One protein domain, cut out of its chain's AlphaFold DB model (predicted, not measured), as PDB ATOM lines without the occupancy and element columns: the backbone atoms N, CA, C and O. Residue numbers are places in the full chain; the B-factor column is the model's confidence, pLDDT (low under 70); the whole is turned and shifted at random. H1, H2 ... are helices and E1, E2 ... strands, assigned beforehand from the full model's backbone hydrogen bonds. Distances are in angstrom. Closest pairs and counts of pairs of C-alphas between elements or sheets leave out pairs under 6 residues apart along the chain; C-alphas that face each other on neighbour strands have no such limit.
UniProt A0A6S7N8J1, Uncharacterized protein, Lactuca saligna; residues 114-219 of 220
ATOM      1  N   GLU A 114     -41.215  -9.985  26.598       86.56
ATOM      2  CA  GLU A 114     -41.306 -10.903  25.459       86.56
ATOM      3  C   GLU A 114     -42.684 -11.563  25.334       86.56
ATOM      4  O   GLU A 114     -43.245 -11.627  24.246       86.56
ATOM      5  N   VAL A 115     -43.258 -12.027  26.448       88.62
ATOM      6  CA  VAL A 115     -44.585 -12.658  26.451       88.62
ATOM      7  C   VAL A 115     -45.664 -11.623  26.158       88.62
ATOM      8  O   VAL A 115     -46.618 -11.933  25.455       88.62
ATOM      9  N   ASN A 116     -45.494 -10.385  26.629       90.25
ATOM     10  CA  ASN A 116     -46.420  -9.303  26.322       90.25
ATOM     11  C   ASN A 116     -46.502  -9.002  24.816       90.25
ATOM     12  O   ASN A 116     -47.605  -8.882  24.284       90.25
ATOM     13  N   ALA A 117     -45.364  -8.972  24.118       91.75
ATOM     14  CA  ALA A 117     -45.352  -8.821  22.665       91.75
ATOM     15  C   ALA A 117     -46.130  -9.957  21.974       91.75
ATOM     16  O   ALA A 117     -46.931  -9.708  21.077       91.75
ATOM     17  N   VAL A 118     -45.972 -11.201  22.441       94.62
ATOM     18  CA  VAL A 118     -46.711 -12.352  21.891       94.62
ATOM     19  C   VAL A 118     -48.209 -12.294  22.225       94.62
ATOM     20  O   VAL A 118     -49.031 -12.672  21.393       94.62
ATOM     21  N   GLN A 119     -48.591 -11.779  23.397       94.19
ATOM     22  CA  GLN A 119     -49.996 -11.519  23.736       94.19
ATOM     23  C   GLN A 119     -50.621 -10.508  22.772       94.19
ATOM     24  O   GLN A 119     -51.750 -10.709  22.329       94.19
ATOM     25  N   GLN A 120     -49.888  -9.454  22.403       94.25
ATOM     26  CA  GLN A 120     -50.344  -8.503  21.393       94.25
ATOM     27  C   GLN A 120     -50.524  -9.196  20.035       94.25
ATOM     28  O   GLN A 120     -51.596  -9.103  19.440       94.25
ATOM     29  N   THR A 121     -49.545  -9.995  19.603       95.75
ATOM     30  CA  THR A 121     -49.650 -10.796  18.372       95.75
ATOM     31  C   THR A 121     -50.853 -11.742  18.387       95.75
ATOM     32  O   THR A 121     -51.489 -11.936  17.353       95.75
ATOM     33  N   LEU A 122     -51.214 -12.319  19.539       96.50
ATOM     34  CA  LEU A 122     -52.415 -13.145  19.674       96.50
ATOM     35  C   LEU A 122     -53.694 -12.339  19.384       96.50
ATOM     36  O   LEU A 122     -54.557 -12.833  18.661       96.50
ATOM     37  N   VAL A 123     -53.808 -11.113  19.911       96.94
ATOM     38  CA  VAL A 123     -54.954 -10.217  19.650       96.94
ATOM     39  C   VAL A 123     -55.047  -9.875  18.164       96.94
ATOM     40  O   VAL A 123     -56.116  -9.989  17.566       96.94
ATOM     41  N   GLU A 124     -53.920  -9.500  17.564       96.75
ATOM     42  CA  GLU A 124     -53.829  -9.152  16.142       96.75
ATOM     43  C   GLU A 124     -54.221 -10.339  15.257       96.75
ATOM     44  O   GLU A 124     -55.054 -10.212  14.362       96.75
ATOM     45  N   THR A 125     -53.674 -11.519  15.558       97.00
ATOM     46  CA  THR A 125     -53.954 -12.760  14.827       97.00
ATOM     47  C   THR A 125     -55.429 -13.132  14.925       97.00
ATOM     48  O   THR A 125     -56.052 -13.461  13.921       97.00
ATOM     49  N   TRP A 126     -56.014 -13.068  16.123       96.88
ATOM     50  CA  TRP A 126     -57.426 -13.378  16.322       96.88
ATOM     51  C   TRP A 126     -58.339 -12.458  15.504       96.88
ATOM     52  O   TRP A 126     -59.292 -12.949  14.891       96.88
ATOM     53  N   GLY A 127     -58.030 -11.156  15.463       96.62
ATOM     54  CA  GLY A 127     -58.784 -10.172  14.689       96.62
ATOM     55  C   GLY A 127     -58.645 -10.407  13.188       96.62
ATOM     56  O   GLY A 127     -59.644 -10.470  12.480       96.62
ATOM     57  N   LEU A 128     -57.418 -10.647  12.720       96.94
ATOM     58  CA  LEU A 128     -57.144 -10.931  11.315       96.94
ATOM     59  C   LEU A 128     -57.884 -12.185  10.832       96.94
ATOM     60  O   LEU A 128     -58.539 -12.146   9.793       96.94
ATOM     61  N   ILE A 129     -57.831 -13.280  11.594       96.69
ATOM     62  CA  ILE A 129     -58.549 -14.521  11.267       96.69
ATOM     63  C   ILE A 129     -60.059 -14.286  11.276       96.69
ATOM     64  O   ILE A 129     -60.742 -14.708  10.350       96.69
ATOM     65  N   ARG A 130     -60.589 -13.556  12.263       95.62
ATOM     66  CA  ARG A 130     -62.020 -13.228  12.315       95.62
ATOM     67  C   ARG A 130     -62.506 -12.515  11.052       95.62
ATOM     68  O   ARG A 130     -63.632 -12.749  10.628       95.62
ATOM     69  N   GLU A 131     -61.685 -11.636  10.489       96.19
ATOM     70  CA  GLU A 131     -62.053 -10.814   9.333       96.19
ATOM     71  C   GLU A 131     -61.782 -11.491   7.984       96.19
ATOM     72  O   GLU A 131     -62.473 -11.198   7.011       96.19
ATOM     73  N   THR A 132     -60.777 -12.369   7.902       96.31
ATOM     74  CA  THR A 132     -60.234 -12.846   6.613       96.31
ATOM     75  C   THR A 132     -60.289 -14.356   6.411       96.31
ATOM     76  O   THR A 132     -59.990 -14.828   5.315       96.31
ATOM     77  N   PHE A 133     -60.654 -15.131   7.435       96.69
ATOM     78  CA  PHE A 133     -60.695 -16.583   7.318       96.69
ATOM     79  C   PHE A 133     -61.828 -17.048   6.398       96.69
ATOM     80  O   PHE A 133     -62.914 -16.474   6.369       96.69
ATOM     81  N   VAL A 134     -61.552 -18.106   5.632       95.75
ATOM     82  CA  VAL A 134     -62.425 -18.581   4.551       95.75
ATOM     83  C   VAL A 134     -63.746 -19.170   5.056       95.75
ATOM     84  O   VAL A 134     -64.780 -18.985   4.416       95.75
ATOM     85  N   ASP A 135     -63.721 -19.861   6.199       95.69
ATOM     86  CA  ASP A 135     -64.903 -20.460   6.821       95.69
ATOM     87  C   ASP A 135     -65.376 -19.606   8.013       95.69
ATOM     88  O   ASP A 135     -64.726 -19.606   9.061       95.69
ATOM     89  N   PRO A 136     -66.535 -18.930   7.925       93.62
ATOM     90  CA  PRO A 136     -67.041 -18.085   9.006       93.62
ATOM     91  C   PRO A 136     -67.464 -18.872  10.257       93.62
ATOM     92  O   PRO A 136     -67.720 -18.268  11.296       93.62
ATOM     93  N   THR A 137     -67.575 -20.204  10.179       94.88
ATOM     94  CA  THR A 137     -67.878 -21.059  11.337       94.88
ATOM     95  C   THR A 137     -66.628 -21.498  12.101       94.88
ATOM     96  O   THR A 137     -66.753 -22.122  13.156       94.88
ATOM     97  N   PHE A 138     -65.436 -21.159  11.591       96.56
ATOM     98  CA  PHE A 138     -64.134 -21.471  12.179       96.56
ATOM     99  C   PHE A 138     -63.937 -22.956  12.504       96.56
ATOM    100  O   PHE A 138     -63.265 -23.249  13.489       96.56
ATOM    101  N   ASN A 139     -64.501 -23.876  11.708       95.75
ATOM    102  CA  ASN A 139     -64.617 -25.309  12.015       95.75
ATOM    103  C   ASN A 139     -65.583 -25.612  13.185       95.75
ATOM    104  O   ASN A 139     -65.254 -26.326  14.134       95.75
ATOM    105  N   HIS A 140     -66.794 -25.049  13.123       96.31
ATOM    106  CA  HIS A 140     -67.881 -25.252  14.094       96.31
ATOM    107  C   HIS A 140     -67.531 -24.912  15.554       96.31
ATOM    108  O   HIS A 140     -68.017 -25.559  16.486       96.31
ATOM    109  N   GLN A 141     -66.706 -23.890  15.774       95.19
ATOM    110  CA  GLN A 141     -66.287 -23.479  17.114       95.19
ATOM    111  C   GLN A 141     -66.467 -21.983  17.344       95.19
ATOM    112  O   GLN A 141     -66.409 -21.163  16.431       95.19
ATOM    113  N   ASP A 142     -66.650 -21.630  18.613       96.31
ATOM    114  CA  ASP A 142     -66.685 -20.242  19.047       96.31
ATOM    115  C   ASP A 142     -65.262 -19.663  19.112       96.31
ATOM    116  O   ASP A 142     -64.459 -19.993  19.995       96.31
ATOM    117  N   TRP A 143     -64.964 -18.780  18.158       96.06
ATOM    118  CA  TRP A 143     -63.662 -18.139  18.021       96.06
ATOM    119  C   TRP A 143     -63.350 -17.132  19.136       96.06
ATOM    120  O   TRP A 143     -62.188 -16.981  19.521       96.06
ATOM    121  N   ASP A 144     -64.362 -16.466  19.699       96.56
ATOM    122  CA  ASP A 144     -64.200 -15.584  20.862       96.56
ATOM    123  C   ASP A 144     -63.738 -16.390  22.078       96.56
ATOM    124  O   ASP A 144     -62.712 -16.082  22.695       96.56
ATOM    125  N   SER A 145     -64.448 -17.480  22.369       96.81
ATOM    126  CA  SER A 145     -64.134 -18.364  23.493       96.81
ATOM    127  C   SER A 145     -62.733 -18.980  23.376       96.81
ATOM    128  O   SER A 145     -61.994 -19.039  24.365       96.81
ATOM    129  N   LYS A 146     -62.311 -19.391  22.170       96.94
ATOM    130  CA  LYS A 146     -60.958 -19.932  21.930       96.94
ATOM    131  C   LYS A 146     -59.854 -18.918  22.200       96.94
ATOM    132  O   LYS A 146     -58.832 -19.267  22.800       96.94
ATOM    133  N   PHE A 147     -60.058 -17.667  21.806       96.94
ATOM    134  CA  PHE A 147     -59.114 -16.595  22.095       96.94
ATOM    135  C   PHE A 147     -58.987 -16.334  23.593       96.94
ATOM    136  O   PHE A 147     -57.872 -16.266  24.109       96.94
ATOM    137  N   GLN A 148     -60.108 -16.262  24.310       96.75
ATOM    138  CA  GLN A 148     -60.092 -16.045  25.757       96.75
ATOM    139  C   GLN A 148     -59.387 -17.177  26.500       96.75
ATOM    140  O   GLN A 148     -58.541 -16.915  27.357       96.75
ATOM    141  N   GLN A 149     -59.676 -18.426  26.127       96.94
ATOM    142  CA  GLN A 149     -58.979 -19.591  26.663       96.94
ATOM    143  C   GLN A 149     -57.464 -19.473  26.430       96.94
ATOM    144  O   GLN A 149     -56.676 -19.597  27.367       96.94
ATOM    145  N   THR A 150     -57.054 -19.169  25.197       96.62
ATOM    146  CA  THR A 150     -55.638 -19.051  24.824       96.62
ATOM    147  C   THR A 150     -54.944 -17.910  25.572       96.62
ATOM    148  O   THR A 150     -53.810 -18.070  26.020       96.62
ATOM    149  N   MET A 151     -55.626 -16.779  25.772       95.56
ATOM    150  CA  MET A 151     -55.112 -15.633  26.525       95.56
ATOM    151  C   MET A 151     -54.839 -15.992  27.992       95.56
ATOM    152  O   MET A 151     -53.775 -15.668  28.527       95.56
ATOM    153  N   VAL A 152     -55.769 -16.707  28.635       94.81
ATOM    154  CA  VAL A 152     -55.621 -17.176  30.024       94.81
ATOM    155  C   VAL A 152     -54.491 -18.200  30.141       94.81
ATOM    156  O   VAL A 152     -53.675 -18.110  31.057       94.81
ATOM    157  N   GLU A 153     -54.394 -19.141  29.201       94.25
ATOM    158  CA  GLU A 153     -53.315 -20.136  29.172       94.25
ATOM    159  C   GLU A 153     -51.935 -19.522  28.898       94.25
ATOM    160  O   GLU A 153     -50.920 -20.055  29.350       94.25
ATOM    161  N   MET A 154     -51.886 -18.413  28.158       92.00
ATOM    162  CA  MET A 154     -50.654 -17.693  27.843       92.00
ATOM    163  C   MET A 154     -50.167 -16.824  29.006       92.00
ATOM    164  O   MET A 154     -48.961 -16.667  29.184       92.00
ATOM    165  N   HIS A 155     -51.076 -16.283  29.821       88.50
ATOM    166  CA  HIS A 155     -50.754 -15.392  30.938       88.50
ATOM    167  C   HIS A 155     -49.649 -15.904  31.894       88.50
ATOM    168  O   HIS A 155     -48.737 -15.131  32.198       88.50
ATOM    169  N   PRO A 156     -49.654 -17.170  32.372       91.44
ATOM    170  CA  PRO A 156     -48.615 -17.665  33.283       91.44
ATOM    171  C   PRO A 156     -47.269 -17.975  32.604       91.44
ATOM    172  O   PRO A 156     -46.309 -18.322  33.299       91.44
ATOM    173  N   LEU A 157     -47.173 -17.891  31.272       90.81
ATOM    174  CA  LEU A 157     -45.959 -18.247  30.543       90.81
ATOM    175  C   LEU A 157     -44.837 -17.228  30.765       90.81
ATOM    176  O   LEU A 157     -45.062 -16.045  31.021       90.81
ATOM    177  N   ARG A 158     -43.599 -17.721  30.662       89.06
ATOM    178  CA  ARG A 158     -42.367 -16.953  30.919       89.06
ATOM    179  C   ARG A 158     -41.469 -16.798  29.698       89.06
ATOM    180  O   ARG A 158     -40.449 -16.129  29.785       89.06
ATOM    181  N   THR A 159     -41.832 -17.411  28.577       92.56
ATOM    182  CA  THR A 159     -40.979 -17.484  27.387       92.56
ATOM    183  C   THR A 159     -41.811 -17.251  26.138       92.56
ATOM    184  O   THR A 159     -42.914 -17.795  26.024       92.56
ATOM    185  N   ALA A 160     -41.265 -16.489  25.186       92.50
ATOM    186  CA  ALA A 160     -41.908 -16.240  23.899       92.50
ATOM    187  C   ALA A 160     -42.222 -17.540  23.143       92.50
ATOM    188  O   ALA A 160     -43.332 -17.693  22.645       92.50
ATOM    189  N   ASP A 161     -41.295 -18.502  23.108       93.81
ATOM    190  CA  ASP A 161     -41.478 -19.776  22.394       93.81
ATOM    191  C   ASP A 161     -42.699 -20.563  22.898       93.81
ATOM    192  O   ASP A 161     -43.511 -21.048  22.107       93.81
ATOM    193  N   ALA A 162     -42.885 -20.625  24.221       94.75
ATOM    194  CA  ALA A 162     -44.052 -21.262  24.824       94.75
ATOM    195  C   ALA A 162     -45.350 -20.522  24.458       94.75
ATOM    196  O   ALA A 162     -46.370 -21.155  24.186       94.75
ATOM    197  N   ALA A 163     -45.313 -19.187  24.415       95.00
ATOM    198  CA  ALA A 163     -46.459 -18.371  24.028       95.00
ATOM    199  C   ALA A 163     -46.810 -18.550  22.539       95.00
ATOM    200  O   ALA A 163     -47.969 -18.809  22.211       95.00
ATOM    201  N   TYR A 164     -45.826 -18.547  21.634       96.56
ATOM    202  CA  TYR A 164     -46.048 -18.852  20.217       96.56
ATOM    203  C   TYR A 164     -46.624 -20.258  20.017       96.56
ATOM    204  O   TYR A 164     -47.486 -20.447  19.159       96.56
ATOM    205  N   SER A 165     -46.224 -21.236  20.837       96.12
ATOM    206  CA  SER A 165     -46.825 -22.574  20.810       96.12
ATOM    207  C   SER A 165     -48.319 -22.562  21.153       96.12
ATOM    208  O   SER A 165     -49.063 -23.376  20.604       96.12
ATOM    209  N   LYS A 166     -48.783 -21.655  22.023       96.88
ATOM    210  CA  LYS A 166     -50.215 -21.496  22.324       96.88
ATOM    211  C   LYS A 166     -50.987 -20.906  21.151       96.88
ATOM    212  O   LYS A 166     -52.044 -21.432  20.818       96.88
ATOM    213  N   ILE A 167     -50.432 -19.898  20.474       96.81
ATOM    214  CA  ILE A 167     -51.043 -19.338  19.255       96.81
ATOM    215  C   ILE A 167     -51.144 -20.416  18.170       96.81
ATOM    216  O   ILE A 167     -52.204 -20.591  17.577       96.81
ATOM    217  N   LYS A 168     -50.073 -21.190  17.955       96.69
ATOM    218  CA  LYS A 168     -50.083 -22.326  17.020       96.69
ATOM    219  C   LYS A 168     -51.176 -23.332  17.369       96.69
ATOM    220  O   LYS A 168     -51.937 -23.713  16.492       96.69
ATOM    221  N   GLY A 169     -51.287 -23.711  18.643       96.69
ATOM    222  CA  GLY A 169     -52.335 -24.616  19.115       96.69
ATOM    223  C   GLY A 169     -53.746 -24.088  18.847       96.69
ATOM    224  O   GLY A 169     -54.596 -24.846  18.391       96.69
ATOM    225  N   MET A 170     -53.978 -22.790  19.067       96.88
ATOM    226  CA  MET A 170     -55.249 -22.139  18.742       96.88
ATOM    227  C   MET A 170     -55.549 -22.216  17.239       96.88
ATOM    228  O   MET A 170     -56.638 -22.643  16.867       96.88
ATOM    229  N   LEU A 171     -54.593 -21.872  16.371       97.19
ATOM    230  CA  LEU A 171     -54.779 -21.911  14.913       97.19
ATOM    231  C   LEU A 171     -55.005 -23.331  14.381       97.19
ATOM    232  O   LEU A 171     -55.842 -23.523  13.507       97.19
ATOM    233  N   SER A 172     -54.350 -24.344  14.955       96.44
ATOM    234  CA  SER A 172     -54.554 -25.742  14.558       96.44
ATOM    235  C   SER A 172     -55.998 -26.227  14.735       96.44
ATOM    236  O   SER A 172     -56.407 -27.167  14.059       96.44
ATOM    237  N   THR A 173     -56.789 -25.603  15.617       96.31
ATOM    238  CA  THR A 173     -58.210 -25.962  15.801       96.31
ATOM    239  C   THR A 173     -59.081 -25.644  14.584       96.31
ATOM    240  O   THR A 173     -60.125 -26.269  14.402       96.31
ATOM    241  N   LEU A 174     -58.622 -24.733  13.717       96.00
ATOM    242  CA  LEU A 174     -59.299 -24.370  12.472       96.00
ATOM    243  C   LEU A 174     -59.268 -25.500  11.435       96.00
ATOM    244  O   LEU A 174     -60.020 -25.457  10.471       96.00
ATOM    245  N   GLY A 175     -58.398 -26.503  11.606       94.00
ATOM    246  CA  GLY A 175     -58.305 -27.642  10.690       94.00
ATOM    247  C   GLY A 175     -57.696 -27.317   9.322       94.00
ATOM    248  O   GLY A 175     -57.673 -28.183   8.451       94.00
ATOM    249  N   ASP A 176     -57.169 -26.107   9.127       94.06
ATOM    250  CA  ASP A 176     -56.517 -25.701   7.886       94.06
ATOM    251  C   ASP A 176     -54.988 -25.808   7.988       94.06
ATOM    252  O   ASP A 176     -54.341 -25.177   8.824       94.06
ATOM    253  N   ARG A 177     -54.396 -26.588   7.081       91.00
ATOM    254  CA  ARG A 177     -52.945 -26.804   6.978       91.00
ATOM    255  C   ARG A 177     -52.166 -25.552   6.566       91.00
ATOM    256  O   ARG A 177     -50.959 -25.491   6.802       91.00
ATOM    257  N   PHE A 178     -52.820 -24.600   5.905       92.06
ATOM    258  CA  PHE A 178     -52.177 -23.395   5.385       92.06
ATOM    259  C   PHE A 178     -52.297 -22.202   6.337       92.06
ATOM    260  O   PHE A 178     -51.462 -21.297   6.286       92.06
ATOM    261  N   THR A 179     -53.245 -22.236   7.274       95.75
ATOM    262  CA  THR A 179     -53.392 -21.220   8.318       95.75
ATOM    263  C   THR A 179     -52.448 -21.501   9.487       95.75
ATOM    264  O   THR A 179     -52.722 -22.309  10.373       95.75
ATOM    265  N   ARG A 180     -51.306 -20.808   9.514       95.31
ATOM    266  CA  ARG A 180     -50.309 -20.927  10.590       95.31
ATOM    267  C   ARG A 180     -49.607 -19.608  10.881       95.31
ATOM    268  O   ARG A 180     -49.429 -18.780   9.994       95.31
ATOM    269  N   ILE A 181     -49.136 -19.461  12.118       95.88
ATOM    270  CA  ILE A 181     -48.238 -18.374  12.520       95.88
ATOM    271  C   ILE A 181     -46.775 -18.801  12.366       95.88
ATOM    272  O   ILE A 181     -46.420 -19.939  12.680       95.88
ATOM    273  N   ILE A 182     -45.933 -17.870  11.919       94.94
ATOM    274  CA  ILE A 182     -44.481 -18.033  11.821       94.94
ATOM    275  C   ILE A 182     -43.832 -17.201  12.927       94.94
ATOM    276  O   ILE A 182     -44.051 -15.992  12.997       94.94
ATOM    277  N   SER A 183     -43.053 -17.832  13.808       94.25
ATOM    278  CA  SER A 183     -42.356 -17.097  14.871       94.25
ATOM    279  C   SER A 183     -41.187 -16.272  14.306       94.25
ATOM    280  O   SER A 183     -40.655 -16.608  13.246       94.25
ATOM    281  N   PRO A 184     -40.705 -15.230  15.011       93.75
ATOM    282  CA  PRO A 184     -39.552 -14.445  14.562       93.75
ATOM    283  C   PRO A 184     -38.313 -15.301  14.272       93.75
ATOM    284  O   PRO A 184     -37.603 -15.062  13.298       93.75
ATOM    285  N   LYS A 185     -38.091 -16.344  15.081       91.56
ATOM    286  CA  LYS A 185     -36.999 -17.305  14.900       91.56
ATOM    287  C   LYS A 185     -37.175 -18.132  13.625       91.56
ATOM    288  O   LYS A 185     -36.230 -18.273  12.857       91.56
ATOM    289  N   GLU A 186     -38.381 -18.641  13.374       91.69
ATOM    290  CA  GLU A 186     -38.699 -19.391  12.149       91.69
ATOM    291  C   GLU A 186     -38.553 -18.517  10.904       91.69
ATOM    292  O   GLU A 186     -37.970 -18.942   9.908       91.69
ATOM    293  N   TYR A 187     -39.019 -17.270  10.988       92.50
ATOM    294  CA  TYR A 187     -38.882 -16.293   9.918       92.50
ATOM    295  C   TYR A 187     -37.413 -15.957   9.635       92.50
ATOM    296  O   TYR A 187     -37.005 -15.901   8.477       92.50
ATOM    297  N   GLN A 188     -36.590 -15.785  10.673       89.62
ATOM    298  CA  GLN A 188     -35.159 -15.532  10.511       89.62
ATOM    299  C   GLN A 188     -34.445 -16.712   9.842       89.62
ATOM    300  O   GLN A 188     -33.653 -16.498   8.926       89.62
ATOM    301  N   CYS A 189     -34.745 -17.951  10.246       87.38
ATOM    302  CA  CYS A 189     -34.197 -19.145   9.600       87.38
ATOM    303  C   CYS A 189     -34.606 -19.233   8.123       87.38
ATOM    304  O   CYS A 189     -33.764 -19.507   7.271       87.38
ATOM    305  N   PHE A 190     -35.875 -18.956   7.814       85.50
ATOM    306  CA  PHE A 190     -36.376 -18.919   6.441       85.50
ATOM    307  C   PHE A 190     -35.641 -17.874   5.592       85.50
ATOM    308  O   PHE A 190     -35.201 -18.173   4.483       85.50
ATOM    309  N   ARG A 191     -35.435 -16.672   6.139       81.69
ATOM    310  CA  ARG A 191     -34.704 -15.596   5.464       81.69
ATOM    311  C   ARG A 191     -33.239 -15.920   5.215       81.69
ATOM    312  O   ARG A 191     -32.777 -15.708   4.108       81.69
ATOM    313  N   ILE A 192     -32.516 -16.451   6.202       73.69
ATOM    314  CA  ILE A 192     -31.108 -16.845   6.020       73.69
ATOM    315  C   ILE A 192     -30.990 -17.935   4.950       73.69
ATOM    316  O   ILE A 192     -30.042 -17.920   4.170       73.69
ATOM    317  N   GLY A 193     -31.967 -18.847   4.896       68.50
ATOM    318  CA  GLY A 193     -32.086 -19.819   3.818       68.50
ATOM    319  C   GLY A 193     -32.138 -19.134   2.457       68.50
ATOM    320  O   GLY A 193     -31.277 -19.419   1.639       68.50
ATOM    321  N   ILE A 194     -33.082 -18.204   2.260       69.06
ATOM    322  CA  ILE A 194     -33.333 -17.487   0.993       69.06
ATOM    323  C   ILE A 194     -32.222 -16.512   0.591       69.06
ATOM    324  O   ILE A 194     -31.903 -16.412  -0.590       69.06
ATOM    325  N   ASP A 195     -31.654 -15.796   1.559       70.81
ATOM    326  CA  ASP A 195     -30.610 -14.792   1.340       70.81
ATOM    327  C   ASP A 195     -29.228 -15.462   1.118       70.81
ATOM    328  O   ASP A 195     -28.296 -14.832   0.614       70.81
ATOM    329  N   GLY A 196     -29.083 -16.744   1.484       68.69
ATOM    330  CA  GLY A 196     -27.979 -17.615   1.080       68.69
ATOM    331  C   GLY A 196     -28.200 -18.210  -0.315       68.69
ATOM    332  O   GLY A 196     -29.269 -18.086  -0.899       68.69
ATOM    333  N   ASN A 197     -27.192 -18.873  -0.885       67.19
ATOM    334  CA  ASN A 197     -27.318 -19.572  -2.171       67.19
ATOM    335  C   ASN A 197     -28.363 -20.709  -2.085       67.19
ATOM    336  O   ASN A 197     -28.009 -21.858  -1.817       67.19
ATOM    337  N   VAL A 198     -29.649 -20.400  -2.292       68.25
ATOM    338  CA  VAL A 198     -30.716 -21.400  -2.416       68.25
ATOM    339  C   VAL A 198     -30.594 -22.069  -3.768       68.25
ATOM    340  O   VAL A 198     -31.040 -21.549  -4.789       68.25
ATOM    341  N   GLN A 199     -30.023 -23.267  -3.770       65.38
ATOM    342  CA  GLN A 199     -30.178 -24.186  -4.887       65.38
ATOM    343  C   GLN A 199     -31.511 -24.914  -4.717       65.38
ATOM    344  O   GLN A 199     -31.628 -25.869  -3.951       65.38
ATOM    345  N   GLY A 200     -32.542 -24.415  -5.398       70.19
ATOM    346  CA  GLY A 200     -33.804 -25.132  -5.541       70.19
ATOM    347  C   GLY A 200     -33.610 -26.344  -6.451       70.19
ATOM    348  O   GLY A 200     -33.049 -26.218  -7.533       70.19
ATOM    349  N   VAL A 201     -34.083 -27.515  -6.026       76.88
ATOM    350  CA  VAL A 201     -33.986 -28.772  -6.796       76.88
ATOM    351  C   VAL A 201     -35.065 -28.920  -7.887       76.88
ATOM    352  O   VAL A 201     -35.163 -29.983  -8.484       76.88
ATOM    353  N   GLY A 202     -35.878 -27.884  -8.154       73.12
ATOM    354  CA  GLY A 202     -36.910 -27.911  -9.209       73.12
ATOM    355  C   GLY A 202     -38.068 -28.889  -8.955       73.12
ATOM    356  O   GLY A 202     -38.683 -29.373  -9.899       73.12
ATOM    357  N   LEU A 203     -38.342 -29.211  -7.685       79.06
ATOM    358  CA  LEU A 203     -39.423 -30.110  -7.277       79.06
ATOM    359  C   LEU A 203     -40.628 -29.326  -6.760       79.06
ATOM    360  O   LEU A 203     -40.507 -28.526  -5.829       79.06
ATOM    361  N   PHE A 204     -41.794 -29.626  -7.316       77.38
ATOM    362  CA  PHE A 204     -43.084 -29.147  -6.840       77.38
ATOM    363  C   PHE A 204     -43.744 -30.229  -5.996       77.38
ATOM    364  O   PHE A 204     -43.845 -31.376  -6.416       77.38
ATOM    365  N   VAL A 205     -44.188 -29.868  -4.792       81.88
ATOM    366  CA  VAL A 205     -44.880 -30.786  -3.881       81.88
ATOM    367  C   VAL A 205     -46.343 -30.381  -3.814       81.88
ATOM    368  O   VAL A 205     -46.668 -29.344  -3.234       81.88
ATOM    369  N   ASN A 206     -47.219 -31.213  -4.371       79.94
ATOM    370  CA  ASN A 206     -48.659 -30.991  -4.378       79.94
ATOM    371  C   ASN A 206     -49.377 -32.133  -3.650       79.94
ATOM    372  O   ASN A 206     -49.041 -33.297  -3.853       79.94
ATOM    373  N   PRO A 207     -50.362 -31.851  -2.784       79.94
ATOM    374  CA  PRO A 207     -51.231 -32.897  -2.265       79.94
ATOM    375  C   PRO A 207     -52.201 -33.376  -3.356       79.94
ATOM    376  O   PRO A 207     -52.885 -32.568  -3.980       79.94
ATOM    377  N   GLU A 208     -52.288 -34.691  -3.547       83.81
ATOM    378  CA  GLU A 208     -53.291 -35.348  -4.384       83.81
ATOM    379  C   GLU A 208     -54.696 -35.027  -3.839       83.81
ATOM    380  O   GLU A 208     -54.951 -35.273  -2.653       83.81
ATOM    381  N   PRO A 209     -55.626 -34.512  -4.663       77.44
ATOM    382  CA  PRO A 209     -56.941 -34.067  -4.196       77.44
ATOM    383  C   PRO A 209     -57.803 -35.210  -3.639       77.44
ATOM    384  O   PRO A 209     -58.581 -34.990  -2.716       77.44
ATOM    385  N   GLU A 210     -57.636 -36.426  -4.162       78.81
ATOM    386  CA  GLU A 210     -58.460 -37.590  -3.803       78.81
ATOM    387  C   GLU A 210     -57.935 -38.341  -2.570       78.81
ATOM    388  O   GLU A 210     -58.709 -38.865  -1.772       78.81
ATOM    389  N   THR A 211     -56.610 -38.420  -2.405       83.81
ATOM    390  CA  THR A 211     -55.990 -39.265  -1.368       83.81
ATOM    391  C   THR A 211     -55.232 -38.486  -0.297       83.81
ATOM    392  O   THR A 211     -54.901 -39.044   0.747       83.81
ATOM    393  N   GLY A 212     -54.928 -37.206  -0.531       79.25
ATOM    394  CA  GLY A 212     -54.103 -36.391   0.359       79.25
ATOM    395  C   GLY A 212     -52.621 -36.789   0.394       79.25
ATOM    396  O   GLY A 212     -51.852 -36.173   1.139       79.25
ATOM    397  N   HIS A 213     -52.198 -37.783  -0.397       84.06
ATOM    398  CA  HIS A 213     -50.789 -38.132  -0.557       84.06
ATOM    399  C   HIS A 213     -50.028 -36.998  -1.246       84.06
ATOM    400  O   HIS A 213     -50.560 -36.312  -2.110       84.06
ATOM    401  N   LEU A 214     -48.776 -36.774  -0.848       83.88
ATOM    402  CA  LEU A 214     -47.930 -35.764  -1.477       83.88
ATOM    403  C   LEU A 214     -47.335 -36.344  -2.765       83.88
ATOM    404  O   LEU A 214     -46.612 -37.338  -2.709       83.88
ATOM    405  N   VAL A 215     -47.636 -35.711  -3.894       83.75
ATOM    406  CA  VAL A 215     -47.039 -35.982  -5.203       83.75
ATOM    407  C   VAL A 215     -45.929 -34.966  -5.439       83.75
ATOM    408  O   VAL A 215     -46.057 -33.786  -5.103       83.75
ATOM    409  N   CYS A 216     -44.815 -35.456  -5.967       82.12
ATOM    410  CA  CYS A 216     -43.625 -34.676  -6.249       82.12
ATOM    411  C   CYS A 216     -43.412 -34.647  -7.763       82.12
ATOM    412  O   CYS A 216     -43.009 -35.661  -8.333       82.12
ATOM    413  N   ASP A 217     -43.654 -33.500  -8.390       80.00
ATOM    414  CA  ASP A 217     -43.434 -33.298  -9.821       80.00
ATOM    415  C   ASP A 217     -42.086 -32.601 -10.031       80.00
ATOM    416  O   ASP A 217     -41.773 -31.617  -9.356       80.00
ATOM    417  N   ALA A 218     -41.274 -33.117 -10.951       78.12
ATOM    418  CA  ALA A 218     -40.031 -32.479 -11.369       78.12
ATOM    419  C   ALA A 218     -40.255 -31.816 -12.731       78.12
ATOM    420  O   ALA A 218     -40.581 -32.493 -13.707       78.12
ATOM    421  N   GLU A 219     -40.091 -30.496 -12.801       66.44
ATOM    422  CA  GLU A 219     -40.089 -29.782 -14.079       66.44
ATOM    423  C   GLU A 219     -38.720 -30.018 -14.739       66.44
ATOM    424  O   GLU A 219     -37.686 -29.681 -14.161       66.44
TER     425      GLU A 219
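What this domain is: This is residues 114 to 219 of the 220 residues of an uncharacterized protein of Lactuca saligna (UniProt A0A6S7N8J1). Picture an open arch: a small hairpin of two strands, E1 and E2, makes one leg, an up-and-down bundle of three helices, H1, H2 and H3, makes the other, and H4 bridges the space between them. The printed part has 106 residues, with four named helices followed by two named strands, H1 H2 H3 H4 E1 E2, and is mostly helix; the sheet, E1 - E2, is antiparallel. The whole is loose, with a radius of gyration of the C-alphas of 17.0 A and spans of 48 by 36 by 21 A.

How they stand to each other: Start at E1, residues 203 to 207, and E2, residues 214 to 218, an antiparallel hairpin at 152 degrees; N 204 and O 217 are 2.9 A apart, N 215 and O 206 2.8 A, both within hydrogen-bond range. H4, residues 184 to 195, touches no helix. In the bundle, H1, residues 114 to 132, and H2, residues 143 to 154, touch as a hairpin at a shallow tilt of 9 degrees, their closest C-alphas, Trp 126 and Phe 147, 6.8 A apart. H3, residues 160 to 172, forms a hairpin with H2 at a shallow tilt of 23 degrees; their closest C-alphas, Met 154 and Ala 163, are 5.7 A apart. H1 touches H3 with residues 114 to 122 alone, closest at the C-alphas of Val 115 and Ala 160, 5.1 A. In H1, H2, H3 and H4 every O i to N i+4 pair is within hydrogen-bond range.

Where its parts are: Find C-alpha 114 at (-41.306, -10.903, 25.459); from there H1 runs 26.8 A to C-alpha 132. H2 measures 16.3 A, H3 18.4 A, H4 16.0 A, and each strand 13.1 A. E2 ends at C-alpha 218, (-40.031, -32.479, -11.369).

The domain as a whole: The C-alphas of Pro 156 and Glu 219, the two farthest apart, are 49.6 A apart. The printed part has no cut, and the link from H3 to H4 is long. Residues 191 to 200, of which 191 to 195 belong to H4, stand free; pLDDT is under 70 at residues 193 to 194, 196 to 199 and 219.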